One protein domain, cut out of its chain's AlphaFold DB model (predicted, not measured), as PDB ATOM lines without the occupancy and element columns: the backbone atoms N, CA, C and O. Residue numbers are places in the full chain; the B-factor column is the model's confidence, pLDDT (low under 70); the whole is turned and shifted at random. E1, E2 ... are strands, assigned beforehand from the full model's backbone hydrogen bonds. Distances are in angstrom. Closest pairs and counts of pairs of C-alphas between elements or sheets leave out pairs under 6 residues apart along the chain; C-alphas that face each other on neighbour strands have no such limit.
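AT A GLANCE: This is residues 213 to 254 of the 427 residues of an uncharacterized protein of fungal sp. No.11243 (UniProt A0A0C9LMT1). A small, strongly twisted antiparallel sheet, in order E3 E2 E1 E4, has the E2 and E3 hairpin reaching to one end, while residues 238 to 249 loop back to bring E4 beside E1. The printed part has 42 residues, no named helix and strands E1 to E4, all strand by class. E1 E2 E3 form a meander, antiparallel neighbours in turn; E4 beside E1 completes a Greek key. It is compact, radius of gyration of the C-alphas 9.6 A, spanning 28 by 18 by 15 A.

IN THESE COORDINATES: Find E2, residues 222 to 227, 15.1 A, and E3, residues 232 to 237, 16.2 A. E1, residues 213 to 217, begins at C-alpha 213 (40.191, -23.185, 111.469); E4, residues 250 to 254, ends at C-alpha 254 (38.581, -20.156, 119.410).

HOW THE PARTS SIT: Look at N 225 and O 234, 3.1 A, between E2 and E3; N 224 and O 215, 2.9 A, in the hairpin E1 and E2; and N 214 and O 251, 2.8 A, between E1 and E4.

THE WHOLE: The printed part has no cut. The link E3 to E4 is long; residues 237 to 243 are among those with pLDDT under 70.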
ATOM      1  N   HIS A 213      39.635 -21.920 111.896       73.94
ATOM      2  CA  HIS A 213      40.191 -23.185 111.469       73.94
ATOM      3  C   HIS A 213      41.625 -22.989 110.972       73.94
ATOM      4  O   HIS A 213      41.973 -21.972 110.365       73.94
ATOM      5  N   GLY A 214      42.459 -23.959 111.295       82.25
ATOM      6  CA  GLY A 214      43.840 -24.073 110.875       82.25
ATOM      7  C   GLY A 214      44.154 -25.523 110.543       82.25
ATOM      8  O   GLY A 214      43.259 -26.369 110.509       82.25
ATOM      9  N   PHE A 215      45.432 -25.807 110.332       82.62
ATOM     10  CA  PHE A 215      45.905 -27.173 110.152       82.62
ATOM     11  C   PHE A 215      46.777 -27.604 111.327       82.62
ATOM     12  O   PHE A 215      47.492 -26.809 111.943       82.62
ATOM     13  N   CYS A 216      46.692 -28.883 111.641       79.31
ATOM     14  CA  CYS A 216      47.382 -29.498 112.751       79.31
ATOM     15  C   CYS A 216      48.861 -29.767 112.432       79.31
ATOM     16  O   CYS A 216      49.187 -30.318 111.378       79.31
ATOM     17  N   LEU A 217      49.748 -29.422 113.369       80.62
ATOM     18  CA  LEU A 217      51.152 -29.834 113.416       80.62
ATOM     19  C   LEU A 217      51.360 -30.787 114.613       80.62
ATOM     20  O   LEU A 217      51.591 -30.322 115.736       80.62
ATOM     21  N   PRO A 218      51.291 -32.118 114.417       79.12
ATOM     22  CA  PRO A 218      51.338 -33.090 115.514       79.12
ATOM     23  C   PRO A 218      52.668 -33.087 116.271       79.12
ATOM     24  O   PRO A 218      52.666 -33.231 117.492       79.12
ATOM     25  N   GLU A 219      53.789 -32.827 115.590       80.44
ATOM     26  CA  GLU A 219      55.123 -32.741 116.208       80.44
ATOM     27  C   GLU A 219      55.212 -31.649 117.281       80.44
ATOM     28  O   GLU A 219      55.900 -31.803 118.289       80.44
ATOM     29  N   LYS A 220      54.488 -30.543 117.079       77.12
ATOM     30  CA  LYS A 220      54.453 -29.402 118.001       77.12
ATOM     31  C   LYS A 220      53.239 -29.418 118.920       77.12
ATOM     32  O   LYS A 220      53.152 -28.580 119.815       77.12
ATOM     33  N   GLN A 221      52.313 -30.358 118.705       79.25
ATOM     34  CA  GLN A 221      50.983 -30.354 119.308       79.25
ATOM     35  C   GLN A 221      50.329 -28.978 119.179       79.25
ATOM     36  O   GLN A 221      49.901 -28.382 120.170       79.25
ATOM     37  N   SER A 222      50.292 -28.453 117.956       76.75
ATOM     38  CA  SER A 222      49.800 -27.105 117.725       76.75
ATOM     39  C   SER A 222      48.944 -26.955 116.475       76.75
ATOM     40  O   SER A 222      49.045 -27.714 115.513       76.75
ATOM     41  N   CYS A 223      48.052 -25.970 116.531       77.12
ATOM     42  CA  CYS A 223      47.132 -25.598 115.479       77.12
ATOM     43  C   CYS A 223      47.642 -24.340 114.775       77.12
ATOM     44  O   CYS A 223      47.698 -23.259 115.372       77.12
ATOM     45  N   MET A 224      48.001 -24.472 113.500       84.38
ATOM     46  CA  MET A 224      48.504 -23.374 112.680       84.38
ATOM     47  C   MET A 224      47.348 -22.653 112.010       84.38
ATOM     48  O   MET A 224      46.755 -23.141 111.048       84.38
ATOM     49  N   VAL A 225      47.041 -21.454 112.496       82.75
ATOM     50  CA  VAL A 225      45.922 -20.655 111.990       82.75
ATOM     51  C   VAL A 225      46.456 -19.464 111.212       82.75
ATOM     52  O   VAL A 225      47.242 -18.666 111.730       82.75
ATOM     53  N   TYR A 226      46.001 -19.308 109.970       81.06
ATOM     54  CA  TYR A 226      46.364 -18.154 109.157       81.06
ATOM     55  C   TYR A 226      45.672 -16.888 109.674       81.06
ATOM     56  O   TYR A 226      44.444 -16.805 109.751       81.06
ATOM     57  N   SER A 227      46.457 -15.868 110.016       78.62
ATOM     58  CA  SER A 227      45.924 -14.550 110.347       78.62
ATOM     59  C   SER A 227      45.930 -13.666 109.112       78.62
ATOM     60  O   SER A 227      46.989 -13.212 108.679       78.62
ATOM     61  N   LYS A 228      44.735 -13.343 108.601       71.88
ATOM     62  CA  LYS A 228      44.563 -12.374 107.506       71.88
ATOM     63  C   LYS A 228      45.178 -11.008 107.835       71.88
ATOM     64  O   LYS A 228      45.765 -10.390 106.966       71.88
ATOM     65  N   HIS A 229      45.098 -10.572 109.095       68.31
ATOM     66  CA  HIS A 229      45.620  -9.272 109.537       68.31
ATOM     67  C   HIS A 229      47.156  -9.199 109.529       68.31
ATOM     68  O   HIS A 229      47.731  -8.132 109.360       68.31
ATOM     69  N   HIS A 230      47.838 -10.326 109.743       67.25
ATOM     70  CA  HIS A 230      49.302 -10.365 109.803       67.25
ATOM     71  C   HIS A 230      49.940 -11.101 108.622       67.25
ATOM     72  O   HIS A 230      51.155 -11.286 108.634       67.25
ATOM     73  N   HIS A 231      49.134 -11.535 107.647       81.12
ATOM     74  CA  HIS A 231      49.545 -12.326 106.483       81.12
ATOM     75  C   HIS A 231      50.497 -13.485 106.826       81.12
ATOM     76  O   HIS A 231      51.437 -13.779 106.095       81.12
ATOM     77  N   LYS A 232      50.284 -14.129 107.979       85.38
ATOM     78  CA  LYS A 232      51.146 -15.207 108.476       85.38
ATOM     79  C   LYS A 232      50.374 -16.209 109.318       85.38
ATOM     80  O   LYS A 232      49.340 -15.882 109.907       85.38
ATOM     81  N   TYR A 233      50.918 -17.418 109.413       82.62
ATOM     82  CA  TYR A 233      50.426 -18.430 110.337       82.62
ATOM     83  C   TYR A 233      50.867 -18.108 111.761       82.62
ATOM     84  O   TYR A 233      52.023 -17.771 112.015       82.62
ATOM     85  N   HIS A 234      49.921 -18.204 112.686       76.69
ATOM     86  CA  HIS A 234      50.181 -18.150 114.113       76.69
ATOM     87  C   HIS A 234      50.087 -19.556 114.689       76.69
ATOM     88  O   HIS A 234      49.175 -20.313 114.353       76.69
ATOM     89  N   ASP A 235      51.049 -19.860 115.549       80.00
ATOM     90  CA  ASP A 235      51.170 -21.129 116.244       80.00
ATOM     91  C   ASP A 235      50.363 -21.072 117.547       80.00
ATOM     92  O   ASP A 235      50.603 -20.206 118.397       80.00
ATOM     93  N   TYR A 236      49.376 -21.958 117.681       73.62
ATOM     94  CA  TYR A 236      48.535 -22.057 118.867       73.62
ATOM     95  C   TYR A 236      48.600 -23.460 119.445       73.62
ATOM     96  O   TYR A 236      48.155 -24.418 118.821       73.62
ATOM     97  N   ASN A 237      49.113 -23.579 120.666       69.94
ATOM     98  CA  ASN A 237      49.228 -24.869 121.335       69.94
ATOM     99  C   ASN A 237      47.855 -25.532 121.487       69.94
ATOM    100  O   ASN A 237      46.928 -24.947 122.053       69.94
ATOM    101  N   CYS A 238      47.753 -26.776 121.037       61.91
ATOM    102  CA  CYS A 238      46.585 -27.603 121.263       61.91
ATOM    103  C   CYS A 238      46.467 -27.920 122.759       61.91
ATOM    104  O   CYS A 238      47.444 -28.243 123.443       61.91
ATOM    105  N   HIS A 239      45.259 -27.799 123.303       59.81
ATOM    106  CA  HIS A 239      44.998 -28.171 124.690       59.81
ATOM    107  C   HIS A 239      44.934 -29.695 124.839       59.81
ATOM    108  O   HIS A 239      44.620 -30.411 123.893       59.81
ATOM    109  N   LYS A 240      45.148 -30.195 126.065       52.91
ATOM    110  CA  LYS A 240      45.093 -31.636 126.392       52.91
ATOM    111  C   LYS A 240      43.794 -32.332 125.959       52.91
ATOM    112  O   LYS A 240      43.799 -33.539 125.766       52.91
ATOM    113  N   ASN A 241      42.710 -31.573 125.807       48.81
ATOM    114  CA  ASN A 241      41.391 -32.091 125.447       48.81
ATOM    115  C   ASN A 241      41.171 -32.181 123.924       48.81
ATOM    116  O   ASN A 241      40.224 -32.827 123.495       48.81
ATOM    117  N   HIS A 242      42.045 -31.573 123.112       57.69
ATOM    118  CA  HIS A 242      42.015 -31.654 121.648       57.69
ATOM    119  C   HIS A 242      43.434 -31.879 121.108       57.69
ATOM    120  O   HIS A 242      44.018 -30.966 120.520       57.69
ATOM    121  N   PRO A 243      44.028 -33.061 121.359       63.75
ATOM    122  CA  PRO A 243      45.369 -33.367 120.892       63.75
ATOM    123  C   PRO A 243      45.400 -33.435 119.369       63.75
ATOM    124  O   PRO A 243      44.493 -33.953 118.718       63.75
ATOM    125  N   CYS A 244      46.489 -32.921 118.824       70.62
ATOM    126  CA  CYS A 244      46.749 -32.898 117.402       70.62
ATOM    127  C   CYS A 244      47.272 -34.282 116.989       70.62
ATOM    128  O   CYS A 244      48.323 -34.693 117.482       70.62
ATOM    129  N   LYS A 245      46.526 -35.031 116.166       71.00
ATOM    130  CA  LYS A 245      46.853 -36.435 115.864       71.00
ATOM    131  C   LYS A 245      47.647 -36.581 114.572       71.00
ATOM    132  O   LYS A 245      48.765 -37.086 114.638       71.00
ATOM    133  N   ASN A 246      47.128 -36.093 113.445       76.69
ATOM    134  CA  ASN A 246      47.810 -36.204 112.157       76.69
ATOM    135  C   ASN A 246      48.177 -34.833 111.583       76.69
ATOM    136  O   ASN A 246      47.546 -33.811 111.861       76.69
ATOM    137  N   LEU A 247      49.237 -34.814 110.776       82.62
ATOM    138  CA  LEU A 247      49.672 -33.622 110.062       82.62
ATOM    139  C   LEU A 247      48.614 -33.243 109.027       82.62
ATOM    140  O   LEU A 247      48.234 -34.070 108.205       82.62
ATOM    141  N   GLY A 248      48.171 -31.988 109.053       70.00
ATOM    142  CA  GLY A 248      47.181 -31.484 108.100       70.00
ATOM    143  C   GLY A 248      45.724 -31.644 108.536       70.00
ATOM    144  O   GLY A 248      44.861 -31.054 107.891       70.00
ATOM    145  N   ASP A 249      45.443 -32.341 109.646       73.56
ATOM    146  CA  ASP A 249      44.089 -32.408 110.211       73.56
ATOM    147  C   ASP A 249      43.546 -30.996 110.473       73.56
ATOM    148  O   ASP A 249      44.275 -30.103 110.927       73.56
ATOM    149  N   VAL A 250      42.250 -30.790 110.229       67.31
ATOM    150  CA  VAL A 250      41.601 -29.511 110.530       67.31
ATOM    151  C   VAL A 250      41.509 -29.350 112.042       67.31
ATOM    152  O   VAL A 250      40.886 -30.146 112.741       67.31
ATOM    153  N   CYS A 251      42.107 -28.281 112.553       70.88
ATOM    154  CA  CYS A 251      42.039 -27.909 113.958       70.88
ATOM    155  C   CYS A 251      41.326 -26.563 114.103       70.88
ATOM    156  O   CYS A 251      41.388 -25.709 113.222       70.88
ATOM    157  N   GLY A 252      40.620 -26.367 115.213       63.84
ATOM    158  CA  GLY A 252      39.912 -25.125 115.502       63.84
ATOM    159  C   GLY A 252      40.564 -24.384 116.657       63.84
ATOM    160  O   GLY A 252      40.708 -24.934 117.749       63.84
ATOM    161  N   ARG A 253      40.879 -23.102 116.462       62.66
ATOM    162  CA  ARG A 253      41.211 -22.191 117.559       62.66
ATOM    163  C   ARG A 253      40.053 -21.240 117.800       62.66
ATOM    164  O   ARG A 253      39.686 -20.475 116.909       62.66
ATOM    165  N   ARG A 254      39.536 -21.200 119.024       59.78
ATOM    166  CA  ARG A 254      38.581 -20.156 119.410       59.78
ATOM    167  C   ARG A 254      39.221 -18.776 119.286       59.78
ATOM    168  O   ARG A 254      40.382 -18.577 119.650       59.78
TER     169      ARG A 254